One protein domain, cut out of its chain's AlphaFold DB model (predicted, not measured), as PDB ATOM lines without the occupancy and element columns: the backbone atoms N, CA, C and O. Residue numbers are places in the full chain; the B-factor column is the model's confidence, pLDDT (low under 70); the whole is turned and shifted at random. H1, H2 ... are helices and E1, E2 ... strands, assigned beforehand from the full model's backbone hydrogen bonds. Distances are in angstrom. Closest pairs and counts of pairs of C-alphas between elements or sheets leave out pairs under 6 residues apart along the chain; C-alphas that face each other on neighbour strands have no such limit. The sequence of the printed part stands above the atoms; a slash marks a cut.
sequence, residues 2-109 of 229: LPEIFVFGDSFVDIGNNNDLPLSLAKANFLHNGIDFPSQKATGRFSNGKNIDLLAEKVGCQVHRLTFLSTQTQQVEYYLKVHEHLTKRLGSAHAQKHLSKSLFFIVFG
ATOM      1  N   LEU A   2      29.695 -53.853 -35.401       72.19
ATOM      2  CA  LEU A   2      30.069 -52.600 -36.059       72.19
ATOM      3  C   LEU A   2      29.554 -52.638 -37.507       72.19
ATOM      4  O   LEU A   2      29.873 -53.598 -38.205       72.19
ATOM      5  N   PRO A   3      28.754 -51.660 -37.966       81.06
ATOM      6  CA  PRO A   3      28.270 -51.640 -39.343       81.06
ATOM      7  C   PRO A   3      29.403 -51.395 -40.340       81.06
ATOM      8  O   PRO A   3      29.470 -52.058 -41.371       81.06
ATOM      9  N   GLU A   4      30.290 -50.446 -40.033       86.06
ATOM     10  CA  GLU A   4      31.263 -49.917 -40.988       86.06
ATOM     11  C   GLU A   4      32.406 -49.183 -40.272       86.06
ATOM     12  O   GLU A   4      32.219 -48.660 -39.167       86.06
ATOM     13  N   ILE A   5      33.586 -49.147 -40.900       86.06
ATOM     14  CA  ILE A   5      34.717 -48.304 -40.487       86.06
ATOM     15  C   ILE A   5      34.978 -47.260 -41.571       86.06
ATOM     16  O   ILE A   5      35.324 -47.606 -42.698       86.06
ATOM     17  N   PHE A   6      34.876 -45.986 -41.216       87.12
ATOM     18  CA  PHE A   6      35.272 -44.851 -42.041       87.12
ATOM     19  C   PHE A   6      36.708 -44.454 -41.699       87.12
ATOM     20  O   PHE A   6      37.009 -44.179 -40.539       87.12
ATOM     21  N   VAL A   7      37.600 -44.442 -42.691       86.56
ATOM     22  CA  VAL A   7      39.043 -44.251 -42.469       86.56
ATOM     23  C   VAL A   7      39.537 -42.974 -43.137       86.56
ATOM     24  O   VAL A   7      39.513 -42.864 -44.358       86.56
ATOM     25  N   PHE A   8      40.052 -42.048 -42.334       84.81
ATOM     26  CA  PHE A   8      40.724 -40.830 -42.769       84.81
ATOM     27  C   PHE A   8      42.206 -40.961 -42.447       84.81
ATOM     28  O   PHE A   8      42.567 -41.289 -41.315       84.81
ATOM     29  N   GLY A   9      43.071 -40.688 -43.413       83.31
ATOM     30  CA  GLY A   9      44.487 -40.643 -43.109       83.31
ATOM     31  C   GLY A   9      45.430 -40.594 -44.289       83.31
ATOM     32  O   GLY A   9      45.079 -40.168 -45.390       83.31
ATOM     33  N   ASP A  10      46.662 -41.001 -44.020       81.12
ATOM     34  CA  ASP A  10      47.749 -41.060 -44.987       81.12
ATOM     35  C   ASP A  10      48.081 -42.511 -45.404       81.12
ATOM     36  O   ASP A  10      47.261 -43.427 -45.287       81.12
ATOM     37  N   SER A  11      49.297 -42.727 -45.915       82.06
ATOM     38  CA  SER A  11      49.794 -44.033 -46.353       82.06
ATOM     39  C   SER A  11      49.686 -45.140 -45.299       82.06
ATOM     40  O   SER A  11      49.596 -46.304 -45.682       82.06
ATOM     41  N   PHE A  12      49.665 -44.820 -43.996       82.38
ATOM     42  CA  PHE A  12      49.551 -45.826 -42.931       82.38
ATOM     43  C   PHE A  12      48.244 -46.623 -42.981       82.38
ATOM     44  O   PHE A  12      48.205 -47.780 -42.559       82.38
ATOM     45  N   VAL A  13      47.176 -46.022 -43.502       85.75
ATOM     46  CA  VAL A  13      45.832 -46.613 -43.507       85.75
ATOM     47  C   VAL A  13      45.252 -46.769 -44.912       85.75
ATOM     48  O   VAL A  13      44.116 -47.218 -45.061       85.75
ATOM     49  N   ASP A  14      46.025 -46.445 -45.952       86.00
ATOM     50  CA  ASP A  14      45.580 -46.588 -47.334       86.00
ATOM     51  C   ASP A  14      45.520 -48.059 -47.771       86.00
ATOM     52  O   ASP A  14      46.491 -48.808 -47.660       86.00
ATOM     53  N   ILE A  15      44.366 -48.472 -48.297       87.75
ATOM     54  CA  ILE A  15      44.097 -49.831 -48.792       87.75
ATOM     55  C   ILE A  15      44.059 -49.921 -50.320       87.75
ATOM     56  O   ILE A  15      43.452 -50.840 -50.875       87.75
ATOM     57  N   GLY A  16      44.716 -48.978 -50.997       85.94
ATOM     58  CA  GLY A  16      44.887 -48.956 -52.449       85.94
ATOM     59  C   GLY A  16      44.159 -47.842 -53.169       85.94
ATOM     60  O   GLY A  16      44.216 -47.783 -54.394       85.94
ATOM     61  N   ASN A  17      43.535 -46.924 -52.436       82.94
ATOM     62  CA  ASN A  17      42.883 -45.760 -53.023       82.94
ATOM     63  C   ASN A  17      43.885 -44.887 -53.770       82.94
ATOM     64  O   ASN A  17      43.600 -44.404 -54.861       82.94
ATOM     65  N   ASN A  18      45.093 -44.729 -53.238       79.62
ATOM     66  CA  ASN A  18      46.082 -43.852 -53.840       79.62
ATOM     67  C   ASN A  18      46.599 -44.352 -55.213       79.62
ATOM     68  O   ASN A  18      47.094 -43.555 -56.011       79.62
ATOM     69  N   ASN A  19      46.440 -45.640 -55.545       79.81
ATOM     70  CA  ASN A  19      46.792 -46.172 -56.869       79.81
ATOM     71  C   ASN A  19      45.803 -45.761 -57.966       79.81
ATOM     72  O   ASN A  19      46.218 -45.586 -59.116       79.81
ATOM     73  N   ASP A  20      44.535 -45.558 -57.596       78.56
ATOM     74  CA  ASP A  20      43.450 -45.153 -58.497       78.56
ATOM     75  C   ASP A  20      43.554 -43.658 -58.882       78.56
ATOM     76  O   ASP A  20      42.741 -43.133 -59.645       78.56
ATOM     77  N   LEU A  21      44.581 -42.957 -58.378       72.19
ATOM     78  CA  LEU A  21      44.811 -41.541 -58.635       72.19
ATOM     79  C   LEU A  21      45.599 -41.272 -59.922       72.19
ATOM     80  O   LEU A  21      46.732 -41.755 -60.070       72.19
ATOM     81  N   PRO A  22      45.070 -40.409 -60.815       71.06
ATOM     82  CA  PRO A  22      45.770 -40.023 -62.036       71.06
ATOM     83  C   PRO A  22      47.090 -39.281 -61.779       71.06
ATOM     84  O   PRO A  22      48.061 -39.513 -62.491       71.06
ATOM     85  N   LEU A  23      47.138 -38.417 -60.756       72.81
ATOM     86  CA  LEU A  23      48.248 -37.480 -60.512       72.81
ATOM     87  C   LEU A  23      49.075 -37.784 -59.249       72.81
ATOM     88  O   LEU A  23      49.897 -36.962 -58.850       72.81
ATOM     89  N   SER A  24      48.872 -38.933 -58.594       70.75
ATOM     90  CA  SER A  24      49.641 -39.252 -57.383       70.75
ATOM     91  C   SER A  24      51.077 -39.663 -57.717       70.75
ATOM     92  O   SER A  24      51.300 -40.549 -58.545       70.75
ATOM     93  N   LEU A  25      52.043 -39.016 -57.053       70.12
ATOM     94  CA  LEU A  25      53.481 -39.289 -57.191       70.12
ATOM     95  C   LEU A  25      53.964 -40.431 -56.291       70.12
ATOM     96  O   LEU A  25      54.999 -41.035 -56.564       70.12
ATOM     97  N   ALA A  26      53.228 -40.737 -55.225       76.06
ATOM     98  CA  ALA A  26      53.435 -41.942 -54.439       76.06
ATOM     99  C   ALA A  26      52.444 -42.980 -54.957       76.06
ATOM    100  O   ALA A  26      51.270 -42.666 -55.072       76.06
ATOM    101  N   LYS A  27      52.868 -44.200 -55.283       80.94
ATOM    102  CA  LYS A  27      51.958 -45.311 -55.595       80.94
ATOM    103  C   LYS A  27      52.443 -46.558 -54.879       80.94
ATOM    104  O   LYS A  27      53.643 -46.789 -54.780       80.94
ATOM    105  N   ALA A  28      51.505 -47.347 -54.383       85.50
ATOM    106  CA  ALA A  28      51.753 -48.623 -53.727       85.50
ATOM    107  C   ALA A  28      51.445 -49.773 -54.701       85.50
ATOM    108  O   ALA A  28      50.667 -50.686 -54.424       85.50
ATOM    109  N   ASN A  29      51.972 -49.668 -55.919       87.19
ATOM    110  CA  ASN A  29      51.752 -50.607 -57.018       87.19
ATOM    111  C   ASN A  29      53.019 -51.407 -57.367       87.19
ATOM    112  O   ASN A  29      53.094 -52.000 -58.443       87.19
ATOM    113  N   PHE A  30      54.004 -51.437 -56.468       85.25
ATOM    114  CA  PHE A  30      55.210 -52.240 -56.620       85.25
ATOM    115  C   PHE A  30      55.008 -53.639 -56.032       85.25
ATOM    116  O   PHE A  30      54.198 -53.831 -55.128       85.25
ATOM    117  N   LEU A  31      55.774 -54.624 -56.512       81.62
ATOM    118  CA  LEU A  31      55.654 -56.025 -56.083       81.62
ATOM    119  C   LEU A  31      55.705 -56.196 -54.554       81.62
ATOM    120  O   LEU A  31      54.928 -56.961 -53.993       81.62
ATOM    121  N   HIS A  32      56.569 -55.436 -53.876       82.06
ATOM    122  CA  HIS A  32      56.711 -55.496 -52.421       82.06
ATOM    123  C   HIS A  32      55.461 -55.004 -51.658       82.06
ATOM    124  O   HIS A  32      55.284 -55.362 -50.498       82.06
ATOM    125  N   ASN A  33      54.548 -54.253 -52.290       83.75
ATOM    126  CA  ASN A  33      53.305 -53.728 -51.694       83.75
ATOM    127  C   ASN A  33      52.167 -54.770 -51.592       83.75
ATOM    128  O   ASN A  33      50.988 -54.475 -51.824       83.75
ATOM    129  N   GLY A  34      52.518 -56.019 -51.316       82.88
ATOM    130  CA  GLY A  34      51.567 -57.130 -51.257       82.88
ATOM    131  C   GLY A  34      52.183 -58.506 -51.468       82.88
ATOM    132  O   GLY A  34      51.459 -59.456 -51.758       82.88
ATOM    133  N   ILE A  35      53.508 -58.618 -51.358       84.50
ATOM    134  CA  ILE A  35      54.221 -59.872 -51.600       84.50
ATOM    135  C   ILE A  35      53.804 -60.987 -50.627       84.50
ATOM    136  O   ILE A  35      53.794 -62.145 -51.026       84.50
ATOM    137  N   ASP A  36      53.351 -60.649 -49.414       83.25
ATOM    138  CA  ASP A  36      52.908 -61.639 -48.419       83.25
ATOM    139  C   ASP A  36      51.430 -62.032 -48.569       83.25
ATOM    140  O   ASP A  36      50.930 -62.904 -47.852       83.25
ATOM    141  N   PHE A  37      50.694 -61.413 -49.498       81.88
ATOM    142  CA  PHE A  37      49.345 -61.870 -49.821       81.88
ATOM    143  C   PHE A  37      49.408 -63.167 -50.637       81.88
ATOM    144  O   PHE A  37      50.327 -63.349 -51.434       81.88
ATOM    145  N   PRO A  38      48.377 -64.034 -50.565       90.69
ATOM    146  CA  PRO A  38      48.305 -65.237 -51.398       90.69
ATOM    147  C   PRO A  38      48.439 -64.964 -52.904       90.69
ATOM    148  O   PRO A  38      48.886 -65.826 -53.655       90.69
ATOM    149  N   SER A  39      48.057 -63.763 -53.352       91.19
ATOM    150  CA  SER A  39      48.195 -63.331 -54.743       91.19
ATOM    151  C   SER A  39      49.626 -62.966 -55.144       91.19
ATOM    152  O   SER A  39      49.891 -62.928 -56.344       91.19
ATOM    153  N   GLN A  40      50.506 -62.655 -54.180       87.00
ATOM    154  CA  GLN A  40      51.871 -62.139 -54.373       87.00
ATOM    155  C   GLN A  40      51.933 -60.956 -55.354       87.00
ATOM    156  O   GLN A  40      52.859 -60.813 -56.151       87.00
ATOM    157  N   LYS A  41      50.896 -60.116 -55.343       90.75
ATOM    158  CA  LYS A  41      50.749 -58.949 -56.218       90.75
ATOM    159  C   LYS A  41      50.554 -57.705 -55.376       90.75
ATOM    160  O   LYS A  41      49.982 -57.769 -54.291       90.75
ATOM    161  N   ALA A  42      50.963 -56.565 -55.927       88.31
ATOM    162  CA  ALA A  42      50.712 -55.274 -55.311       88.31
ATOM    163  C   ALA A  42      49.216 -55.097 -55.009       88.31
ATOM    164  O   ALA A  42      48.366 -55.297 -55.880       88.31
ATOM    165  N   THR A  43      48.902 -54.717 -53.773       90.12
ATOM    166  CA  THR A  43      47.522 -54.554 -53.291       90.12
ATOM    167  C   THR A  43      47.098 -53.095 -53.171       90.12
ATOM    168  O   THR A  43      45.950 -52.821 -52.828       90.12
ATOM    169  N   GLY A  44      48.022 -52.155 -53.401       88.06
ATOM    170  CA  GLY A  44      47.795 -50.739 -53.134       88.06
ATOM    171  C   GLY A  44      48.017 -50.314 -51.683       88.06
ATOM    172  O   GLY A  44      47.905 -49.131 -51.387       88.06
ATOM    173  N   ARG A  45      48.377 -51.233 -50.783       88.88
ATOM    174  CA  ARG A  45      48.803 -50.882 -49.421       88.88
ATOM    175  C   ARG A  45      50.268 -50.483 -49.427       88.88
ATOM    176  O   ARG A  45      51.090 -51.163 -50.033       88.88
ATOM    177  N   PHE A  46      50.636 -49.455 -48.669       86.31
ATOM    178  CA  PHE A  46      52.043 -49.114 -48.407       86.31
ATOM    179  C   PHE A  46      52.704 -50.104 -47.422       86.31
ATOM    180  O   PHE A  46      53.408 -49.717 -46.496       86.31
ATOM    181  N   SER A  47      52.439 -51.399 -47.600       84.38
ATOM    182  CA  SER A  47      52.919 -52.525 -46.799       84.38
ATOM    183  C   SER A  47      52.869 -53.808 -47.643       84.38
ATOM    184  O   SER A  47      52.161 -53.874 -48.649       84.38
ATOM    185  N   ASN A  48      53.613 -54.831 -47.232       81.31
ATOM    186  CA  ASN A  48      53.522 -56.200 -47.738       81.31
ATOM    187  C   ASN A  48      52.297 -56.967 -47.210       81.31
ATOM    188  O   ASN A  48      51.948 -57.993 -47.791       81.31
ATOM    189  N   GLY A  49      51.628 -56.464 -46.166       83.00
ATOM    190  CA  GLY A  49      50.475 -57.091 -45.516       83.00
ATOM    191  C   GLY A  49      49.241 -56.187 -45.396       83.00
ATOM    192  O   GLY A  49      49.174 -55.089 -45.951       83.00
ATOM    193  N   LYS A  50      48.228 -56.685 -44.676       84.25
ATOM    194  CA  LYS A  50      47.016 -55.931 -44.310       84.25
ATOM    195  C   LYS A  50      47.342 -54.824 -43.297       84.25
ATOM    196  O   LYS A  50      48.231 -54.992 -42.467       84.25
ATOM    197  N   ASN A  51      46.598 -53.723 -43.339       86.12
ATOM    198  CA  ASN A  51      46.679 -52.598 -42.405       86.12
ATOM    199  C   ASN A  51      45.374 -52.479 -41.588       86.12
ATOM    200  O   ASN A  51      45.036 -53.391 -40.835       86.12
ATOM    201  N   ILE A  52      44.617 -51.384 -41.722       83.94
ATOM    202  CA  ILE A  52      43.321 -51.180 -41.066       83.94
ATOM    203  C   ILE A  52      42.279 -52.233 -41.472       83.94
ATOM    204  O   ILE A  52      41.376 -52.551 -40.700       83.94
ATOM    205  N   ASP A  53      42.424 -52.842 -42.648       84.38
ATOM    206  CA  ASP A  53      41.561 -53.934 -43.094       84.38
ATOM    207  C   ASP A  53      41.747 -55.232 -42.291       84.38
ATOM    208  O   ASP A  53      40.807 -56.022 -42.205       84.38
ATOM    209  N   LEU A  54      42.889 -55.427 -41.619       84.94
ATOM    210  CA  LEU A  54      43.052 -56.508 -40.641       84.94
ATOM    211  C   LEU A  54      42.152 -56.297 -39.417       84.94
ATOM    212  O   LEU A  54      41.575 -57.252 -38.897       84.94
ATOM    213  N   LEU A  55      42.028 -55.051 -38.944       81.00
ATOM    214  CA  LEU A  55      41.127 -54.724 -37.840       81.00
ATOM    215  C   LEU A  55      39.678 -54.971 -38.256       81.00
ATOM    216  O   LEU A  55      38.948 -55.631 -37.523       81.00
ATOM    217  N   ALA A  56      39.292 -54.488 -39.438       83.81
ATOM    218  CA  ALA A  56      37.948 -54.664 -39.979       83.81
ATOM    219  C   ALA A  56      37.552 -56.144 -40.091       83.81
ATOM    220  O   ALA A  56      36.472 -56.532 -39.649       83.81
ATOM    221  N   GLU A  57      38.464 -56.988 -40.582       83.25
ATOM    222  CA  GLU A  57      38.280 -58.439 -40.628       83.25
ATOM    223  C   GLU A  57      38.069 -59.034 -39.231       83.25
ATOM    224  O   GLU A  57      37.118 -59.785 -39.019       83.25
ATOM    225  N   LYS A  58      38.907 -58.663 -38.255       80.44
ATOM    226  CA  LYS A  58      38.805 -59.181 -36.883       80.44
ATOM    227  C   LYS A  58      37.522 -58.765 -36.168       80.44
ATOM    228  O   LYS A  58      37.039 -59.516 -35.326       80.44
ATOM    229  N   VAL A  59      36.979 -57.590 -36.479       79.69
ATOM    230  CA  VAL A  59      35.728 -57.099 -35.874       79.69
ATOM    231  C   VAL A  59      34.486 -57.406 -36.724       79.69
ATOM    232  O   VAL A  59      33.372 -57.070 -36.317       79.69
ATOM    233  N   GLY A  60      34.662 -58.073 -37.871       83.00
ATOM    234  CA  GLY A  60      33.582 -58.544 -38.733       83.00
ATOM    235  C   GLY A  60      32.837 -57.435 -39.478       83.00
ATOM    236  O   GLY A  60      31.619 -57.528 -39.630       83.00
ATOM    237  N   CYS A  61      33.528 -56.382 -39.921       83.81
ATOM    238  CA  CYS A  61      32.924 -55.279 -40.673       83.81
ATOM    239  C   CYS A  61      33.745 -54.882 -41.909       83.81
ATOM    240  O   CYS A  61      34.851 -55.373 -42.137       83.81
ATOM    241  N   GLN A  62      33.181 -54.003 -42.740       82.31
ATOM    242  CA  GLN A  62      33.846 -53.499 -43.940       82.31
ATOM    243  C   GLN A  62      34.547 -52.163 -43.670       82.31
ATOM    244  O   GLN A  62      34.056 -51.327 -42.907       82.31
ATOM    245  N   VAL A  63      35.685 -51.957 -44.339       79.88
ATOM    246  CA  VAL A  63      36.348 -50.650 -44.419       79.88
ATOM    247  C   VAL A  63      35.733 -49.865 -45.564       79.88
ATOM    248  O   VAL A  63      35.837 -50.269 -46.725       79.88
ATOM    249  N   HIS A  64      35.155 -48.710 -45.254       77.94
ATOM    250  CA  HIS A  64      34.804 -47.745 -46.275       77.94
ATOM    251  C   HIS A  64      36.074 -47.065 -46.778       77.94
ATOM    252  O   HIS A  64      36.809 -46.415 -46.029       77.94
ATOM    253  N   ARG A  65      36.324 -47.205 -48.077       70.75
ATOM    254  CA  ARG A  65      37.466 -46.621 -48.780       70.75
ATOM    255  C   ARG A  65      37.290 -45.098 -48.907       70.75
ATOM    256  O   ARG A  65      36.920 -44.611 -49.966       70.75
ATOM    257  N   LEU A  66      37.542 -44.355 -47.827       63.53
ATOM    258  CA  LEU A  66      37.558 -42.883 -47.821       63.53
ATOM    259  C   LEU A  66      38.962 -42.286 -48.032       63.53
ATOM    260  O   LEU A  66      39.073 -41.083 -48.249       63.53
ATOM    261  N   THR A  67      40.025 -43.102 -47.992       58.84
ATOM    262  CA  THR A  67      41.434 -42.668 -48.105       58.84
ATOM    263  C   THR A  67      41.823 -42.275 -49.537       58.84
ATOM    264  O   THR A  67      42.848 -42.702 -50.053       58.84
ATOM    265  N   PHE A  68      40.979 -41.521 -50.237       55.38
ATOM    266  CA  PHE A  68      41.249 -41.046 -51.587       55.38
ATOM    267  C   PHE A  68      41.544 -39.543 -51.553       55.38
ATOM    268  O   PHE A  68      40.729 -38.758 -51.080       55.38
ATOM    269  N   LEU A  69      42.705 -39.186 -52.104       51.62
ATOM    270  CA  LEU A  69      43.254 -37.840 -52.299       51.62
ATOM    271  C   LEU A  69      43.743 -37.041 -51.078       51.62
ATOM    272  O   LEU A  69      43.205 -37.047 -49.977       51.62
ATOM    273  N   SER A  70      44.836 -36.351 -51.393       63.25
ATOM    274  CA  SER A  70      45.425 -35.128 -50.852       63.25
ATOM    275  C   SER A  70      44.618 -34.294 -49.855       63.25
ATOM    276  O   SER A  70      43.434 -34.076 -50.004       63.25
ATOM    277  N   THR A  71      45.353 -33.724 -48.897       67.00
ATOM    278  CA  THR A  71      44.907 -32.869 -47.781       67.00
ATOM    279  C   THR A  71      43.753 -33.431 -46.942       67.00
ATOM    280  O   THR A  71      42.856 -34.136 -47.389       67.00
ATOM    281  N   GLN A  72      43.764 -33.108 -45.653       72.56
ATOM    282  CA  GLN A  72      42.691 -33.517 -44.740       72.56
ATOM    283  C   GLN A  72      41.314 -33.026 -45.231       72.56
ATOM    284  O   GLN A  72      40.314 -33.722 -45.080       72.56
ATOM    285  N   THR A  73      41.278 -31.866 -45.895       74.19
ATOM    286  CA  THR A  73      40.065 -31.242 -46.433       74.19
ATOM    287  C   THR A  73      39.358 -32.106 -47.471       74.19
ATOM    288  O   THR A  73      38.147 -32.292 -47.373       74.19
ATOM    289  N   GLN A  74      40.075 -32.681 -48.442       77.12
ATOM    290  CA  GLN A  74      39.407 -33.417 -49.524       77.12
ATOM    291  C   GLN A  74      38.806 -34.735 -49.028       77.12
ATOM    292  O   GLN A  74      37.746 -35.145 -49.500       77.12
ATOM    293  N   GLN A  75      39.426 -35.369 -48.028       78.69
ATOM    294  CA  GLN A  75      38.870 -36.574 -47.407       78.69
ATOM    295  C   GLN A  75      37.554 -36.275 -46.677       78.69
ATOM    296  O   GLN A  75      36.604 -37.055 -46.766       78.69
ATOM    297  N   VAL A  76      37.457 -35.115 -46.016       81.19
ATOM    298  CA  VAL A  76      36.204 -34.646 -45.401       81.19
ATOM    299  C   VAL A  76      35.150 -34.350 -46.470       81.19
ATOM    300  O   VAL A  76      34.025 -34.833 -46.359       81.19
ATOM    301  N   GLU A  77      35.498 -33.632 -47.539       81.88
ATOM    302  CA  GLU A  77      34.576 -33.356 -48.653       81.88
ATOM    303  C   GLU A  77      34.048 -34.639 -49.310       81.88
ATOM    304  O   GLU A  77      32.872 -34.727 -49.672       81.88
ATOM    305  N   TYR A  78      34.900 -35.655 -49.451       81.31
ATOM    306  CA  TYR A  78      34.489 -36.956 -49.964       81.31
ATOM    307  C   TYR A  78      33.529 -37.663 -49.004       81.31
ATOM    308  O   TYR A  78      32.480 -38.153 -49.431       81.31
ATOM    309  N   TYR A  79      33.823 -37.652 -47.702       85.12
ATOM    310  CA  TYR A  79      32.915 -38.199 -46.699       85.12
ATOM    311  C   TYR A  79      31.543 -37.512 -46.715       85.12
ATOM    312  O   TYR A  79      30.528 -38.198 -46.614       85.12
ATOM    313  N   LEU A  80      31.472 -36.193 -46.924       84.94
ATOM    314  CA  LEU A  80      30.189 -35.485 -47.038       84.94
ATOM    315  C   LEU A  80      29.328 -36.021 -48.196       84.94
ATOM    316  O   LEU A  80      28.114 -36.171 -48.042       84.94
ATOM    317  N   LYS A  81      29.943 -36.400 -49.325       86.44
ATOM    318  CA  LYS A  81      29.236 -37.051 -50.446       86.44
ATOM    319  C   LYS A  81      28.748 -38.451 -50.074       86.44
ATOM    320  O   LYS A  81      27.627 -38.826 -50.419       86.44
ATOM    321  N   VAL A  82      29.563 -39.222 -49.350       86.62
ATOM    322  CA  VAL A  82      29.174 -40.549 -48.838       86.62
ATOM    323  C   VAL A  82      28.006 -40.430 -47.859       86.62
ATOM    324  O   VAL A  82      27.028 -41.166 -47.977       86.62
ATOM    325  N   HIS A  83      28.052 -39.458 -46.951       87.06
ATOM    326  CA  HIS A  83      26.975 -39.155 -46.015       87.06
ATOM    327  C   HIS A  83      25.666 -38.808 -46.741       87.06
ATOM    328  O   HIS A  83      24.605 -39.348 -46.413       87.06
ATOM    329  N   GLU A  84      25.724 -37.940 -47.755       85.94
ATOM    330  CA  GLU A  84      24.564 -37.599 -48.582       85.94
ATOM    331  C   GLU A  84      23.990 -38.845 -49.274       85.94
ATOM    332  O   GLU A  84      22.779 -39.076 -49.261       85.94
ATOM    333  N   HIS A  85      24.856 -39.692 -49.834       90.81
ATOM    334  CA  HIS A  85      24.452 -40.929 -50.492       90.81
ATOM    335  C   HIS A  85      23.791 -41.924 -49.524       90.81
ATOM    336  O   HIS A  85      22.744 -42.492 -49.847       90.81
ATOM    337  N   LEU A  86      24.349 -42.108 -48.322       86.25
ATOM    338  CA  LEU A  86      23.759 -42.938 -47.267       86.25
ATOM    339  C   LEU A  86      22.392 -42.402 -46.838       86.25
ATOM    340  O   LEU A  86      21.439 -43.170 -46.715       86.25
ATOM    341  N   THR A  87      22.276 -41.084 -46.686       89.75
ATOM    342  CA  THR A  87      21.023 -40.412 -46.322       89.75
ATOM    343  C   THR A  87      19.951 -40.617 -47.390       89.75
ATOM    344  O   THR A  87      18.820 -40.964 -47.055       89.75
ATOM    345  N   LYS A  88      20.303 -40.487 -48.676       94.88
ATOM    346  CA  LYS A  88      19.386 -40.758 -49.798       94.88
ATOM    347  C   LYS A  88      18.933 -42.217 -49.845       94.88
ATOM    348  O   LYS A  88      17.781 -42.481 -50.169       94.88
ATOM    349  N   ARG A  89      19.824 -43.163 -49.533       96.12
ATOM    350  CA  ARG A  89      19.531 -44.604 -49.612       96.12
ATOM    351  C   ARG A  89      18.738 -45.146 -48.430       96.12
ATOM    352  O   ARG A  89      17.888 -46.006 -48.628       96.12
ATOM    353  N   LEU A  90      19.056 -44.708 -47.217       93.88
ATOM    354  CA  LEU A  90      18.496 -45.270 -45.982       93.88
ATOM    355  C   LEU A  90      17.389 -44.383 -45.385       93.88
ATOM    356  O   LEU A  90      16.589 -44.839 -44.566       93.88
ATOM    357  N   GLY A  91      17.336 -43.113 -45.787       95.88
ATOM    358  CA  GLY A  91      16.590 -42.068 -45.094       95.88
ATOM    359  C   GLY A  91      17.352 -41.545 -43.872       95.88
ATOM    360  O   GLY A  91      18.156 -42.256 -43.268       95.88
ATOM    361  N   SER A  92      17.076 -40.296 -43.486       88.06
ATOM    362  CA  SER A  92      17.835 -39.563 -42.453       88.06
ATOM    363  C   SER A  92      17.965 -40.327 -41.130       88.06
ATOM    364  O   SER A  92      19.068 -40.506 -40.621       88.06
ATOM    365  N   ALA A  93      16.858 -40.861 -40.603       91.19
ATOM    366  CA  ALA A  93      16.858 -41.560 -39.315       91.19
ATOM    367  C   ALA A  93      17.687 -42.860 -39.334       91.19
ATOM    368  O   ALA A  93      18.433 -43.144 -38.395       91.19
ATOM    369  N   HIS A  94      17.588 -43.654 -40.404       91.56
ATOM    370  CA  HIS A  94      18.360 -44.894 -40.520       91.56
ATOM    371  C   HIS A  94      19.833 -44.620 -40.821       91.56
ATOM    372  O   HIS A  94      20.685 -45.315 -40.273       91.56
ATOM    373  N   ALA A  95      20.139 -43.602 -41.632       84.06
ATOM    374  CA  ALA A  95      21.510 -43.173 -41.888       84.06
ATOM    375  C   ALA A  95      22.186 -42.699 -40.594       84.06
ATOM    376  O   ALA A  95      23.263 -43.181 -40.260       84.06
ATOM    377  N   GLN A  96      21.517 -41.859 -39.801       84.19
ATOM    378  CA  GLN A  96      22.030 -41.419 -38.503       84.19
ATOM    379  C   GLN A  96      22.272 -42.599 -37.551       84.19
ATOM    380  O   GLN A  96      23.315 -42.671 -36.909       84.19
ATOM    381  N   LYS A  97      21.345 -43.565 -37.496       86.94
ATOM    382  CA  LYS A  97      21.494 -44.786 -36.685       86.94
ATOM    383  C   LYS A  97      22.623 -45.705 -37.171       86.94
ATOM    384  O   LYS A  97      23.218 -46.413 -36.361       86.94
ATOM    385  N   HIS A  98      22.886 -45.744 -38.477       86.06
ATOM    386  CA  HIS A  98      24.010 -46.481 -39.064       86.06
ATOM    387  C   HIS A  98      25.338 -45.820 -38.692       86.06
ATOM    388  O   HIS A  98      26.234 -46.476 -38.159       86.06
ATOM    389  N   LEU A  99      25.433 -44.505 -38.892       85.69
ATOM    390  CA  LEU A  99      26.628 -43.714 -38.607       85.69
ATOM    391  C   LEU A  99      26.962 -43.689 -37.111       85.69
ATOM    392  O   LEU A  99      28.123 -43.867 -36.760       85.69
ATOM    393  N   SER A 100      25.967 -43.585 -36.224       83.69
ATOM    394  CA  SER A 100      26.192 -43.589 -34.768       83.69
ATOM    395  C   SER A 100      26.728 -44.912 -34.219       83.69
ATOM    396  O   SER A 100      27.241 -44.965 -33.104       83.69
ATOM    397  N   LYS A 101      26.614 -45.995 -34.993       86.31
ATOM    398  CA  LYS A 101      27.182 -47.308 -34.665       86.31
ATOM    399  C   LYS A 101      28.482 -47.602 -35.409       86.31
ATOM    400  O   LYS A 101      29.088 -48.639 -35.145       86.31
ATOM    401  N   SER A 102      28.871 -46.748 -36.353       86.62
ATOM    402  CA  SER A 102      30.068 -46.916 -37.178       86.62
ATOM    403  C   SER A 102      31.308 -46.379 -36.466       86.62
ATOM    404  O   SER A 102      31.216 -45.532 -35.579       86.62
ATOM    405  N   LEU A 103      32.479 -46.881 -36.852       85.44
ATOM    406  CA  LEU A 103      33.761 -46.434 -36.312       85.44
ATOM    407  C   LEU A 103      34.407 -45.427 -37.265       85.44
ATOM    408  O   LEU A 103      34.483 -45.670 -38.464       85.44
ATOM    409  N   PHE A 104      34.930 -44.334 -36.717       84.62
ATOM    410  CA  PHE A 104      35.709 -43.342 -37.453       84.62
ATOM    411  C   PHE A 104      37.168 -43.454 -37.021       84.62
ATOM    412  O   PHE A 104      37.493 -43.230 -35.857       84.62
ATOM    413  N   PHE A 105      38.039 -43.841 -37.946       83.12
ATOM    414  CA  PHE A 105      39.467 -44.017 -37.709       83.12
ATOM    415  C   PHE A 105      40.231 -42.888 -38.400       83.12
ATOM    416  O   PHE A 105      40.142 -42.751 -39.617       83.12
ATOM    417  N   ILE A 106      40.946 -42.063 -37.633       80.81
ATOM    418  CA  ILE A 106      41.599 -40.839 -38.120       80.81
ATOM    419  C   ILE A 106      43.095 -40.923 -37.809       80.81
ATOM    420  O   ILE A 106      43.474 -41.002 -36.642       80.81
ATOM    421  N   VAL A 107      43.946 -40.908 -38.838       79.94
ATOM    422  CA  VAL A 107      45.411 -41.020 -38.708       79.94
ATOM    423  C   VAL A 107      46.110 -40.020 -39.622       79.94
ATOM    424  O   VAL A 107      46.173 -40.215 -40.830       79.94
ATOM    425  N   PHE A 108      46.686 -38.963 -39.051       77.06
ATOM    426  CA  PHE A 108      47.421 -37.936 -39.793       77.06
ATOM    427  C   PHE A 108      48.679 -37.487 -39.039       77.06
ATOM    428  O   PHE A 108      48.889 -37.846 -37.883       77.06
ATOM    429  N   GLY A 109      49.508 -36.675 -39.702       70.50
ATOM    430  CA  GLY A 109      50.616 -35.935 -39.086       70.50
ATOM    431  C   GLY A 109      52.001 -36.394 -39.525       70.50
ATOM    432  O   GLY A 109      52.917 -35.577 -39.603       70.50
TER     433      GLY A 109
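AT A GLANCE: This is residues 2 to 109 of the 229 residues of an uncharacterized protein of Punica granatum (UniProt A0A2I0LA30). A small sheet of three parallel strands makes the middle, with the short helix H2 packed on it, over E1 and E2, and the long helix H3 grazing it. At one end of the longest axis H4 folds back from the end of H3; at the other, residues 21 to 51 form a long loop region with no named element, reached by way of the short helix H1. The printed part has 108 residues, with four named helices and three named strands in the order E1 H1 H2 E2 H3 H4 E3; the sheet runs E2 E1 E3 and the class is mixed, helices and strands. It is compact, with a radius of gyration of the C-alphas of 14.8 A and spans of 45 by 31 by 25 A.

HOW THE PARTS SIT: E1, residues 4 to 9, is the inner strand. E2, residues 62 to 64, is an edge strand parallel to E1 at 43 degrees, with N 64 and O 5 within hydrogen-bond range at 2.8 A. E3, residues 103 to 107, is the other edge strand, parallel to E1 at 14 degrees, with N 6 and O 103 at 2.8 A and N 107 and O 8 at 2.9 A. H1, residues 17 to 20, is not on the sheet and touches no helix. H2, residues 52 to 59, is on the sheet at a height of 8.8 A; it lies over E1 and, only just, with 3 of its C-alphas, over E2. It runs along the strands, at 20 degrees to E1 on the local plane; its closest C-alphas to E2 are those of Ala 56 and Gln 62, 5.8 A apart. E1, H1 H2, E2 form a strand-helix-strand unit, two parallel neighbour strands with helices between, its crossover right-handed. H3, residues 71 to 90, only grazes the sheet with its residues 71 to 82; the closest C-alphas of E1 and H3 are those of Phe 8 and Gln 75, 6.6 A apart. H4, residues 92 to 99, touches H3 at a steep tilt of 52 degrees, opposite ways, through residues 83 to 87 of H3 alone; the closest C-alphas are those of Thr 87 and Ala 95, 5.2 A apart. H4 is not on the sheet, but only just, with 4 pairs of C-alphas within 10 A. E2, H3 H4, E3 form a split unit, with E1 between the strands, its crossover right-handed. In H2 and H4 every O i to N i+4 pair is within hydrogen-bond range, in H3 15 of 16; H1 is too short for such a pair.

IN THESE COORDINATES: E1 begins at C-alpha 4, (31.263, -49.917, -40.988), and is 16.3 A long. H2 is 10.9 A long. H3 runs 29.2 A from C-alpha 71, (44.907, -32.869, -47.781), to C-alpha 90. H4 is 10.5 A long and E3 13.1 A, ending at C-alpha 107, (45.411, -41.020, -38.708).

THE WHOLE: The two C-alphas farthest apart are those of Leu 31 and Ala 93, 44.7 A. The printed part has no cut, and the link from H1 to H2, 31 residues, is long. The mean pLDDT of the printed part is 82.2; residues 66 to 71 are under 70.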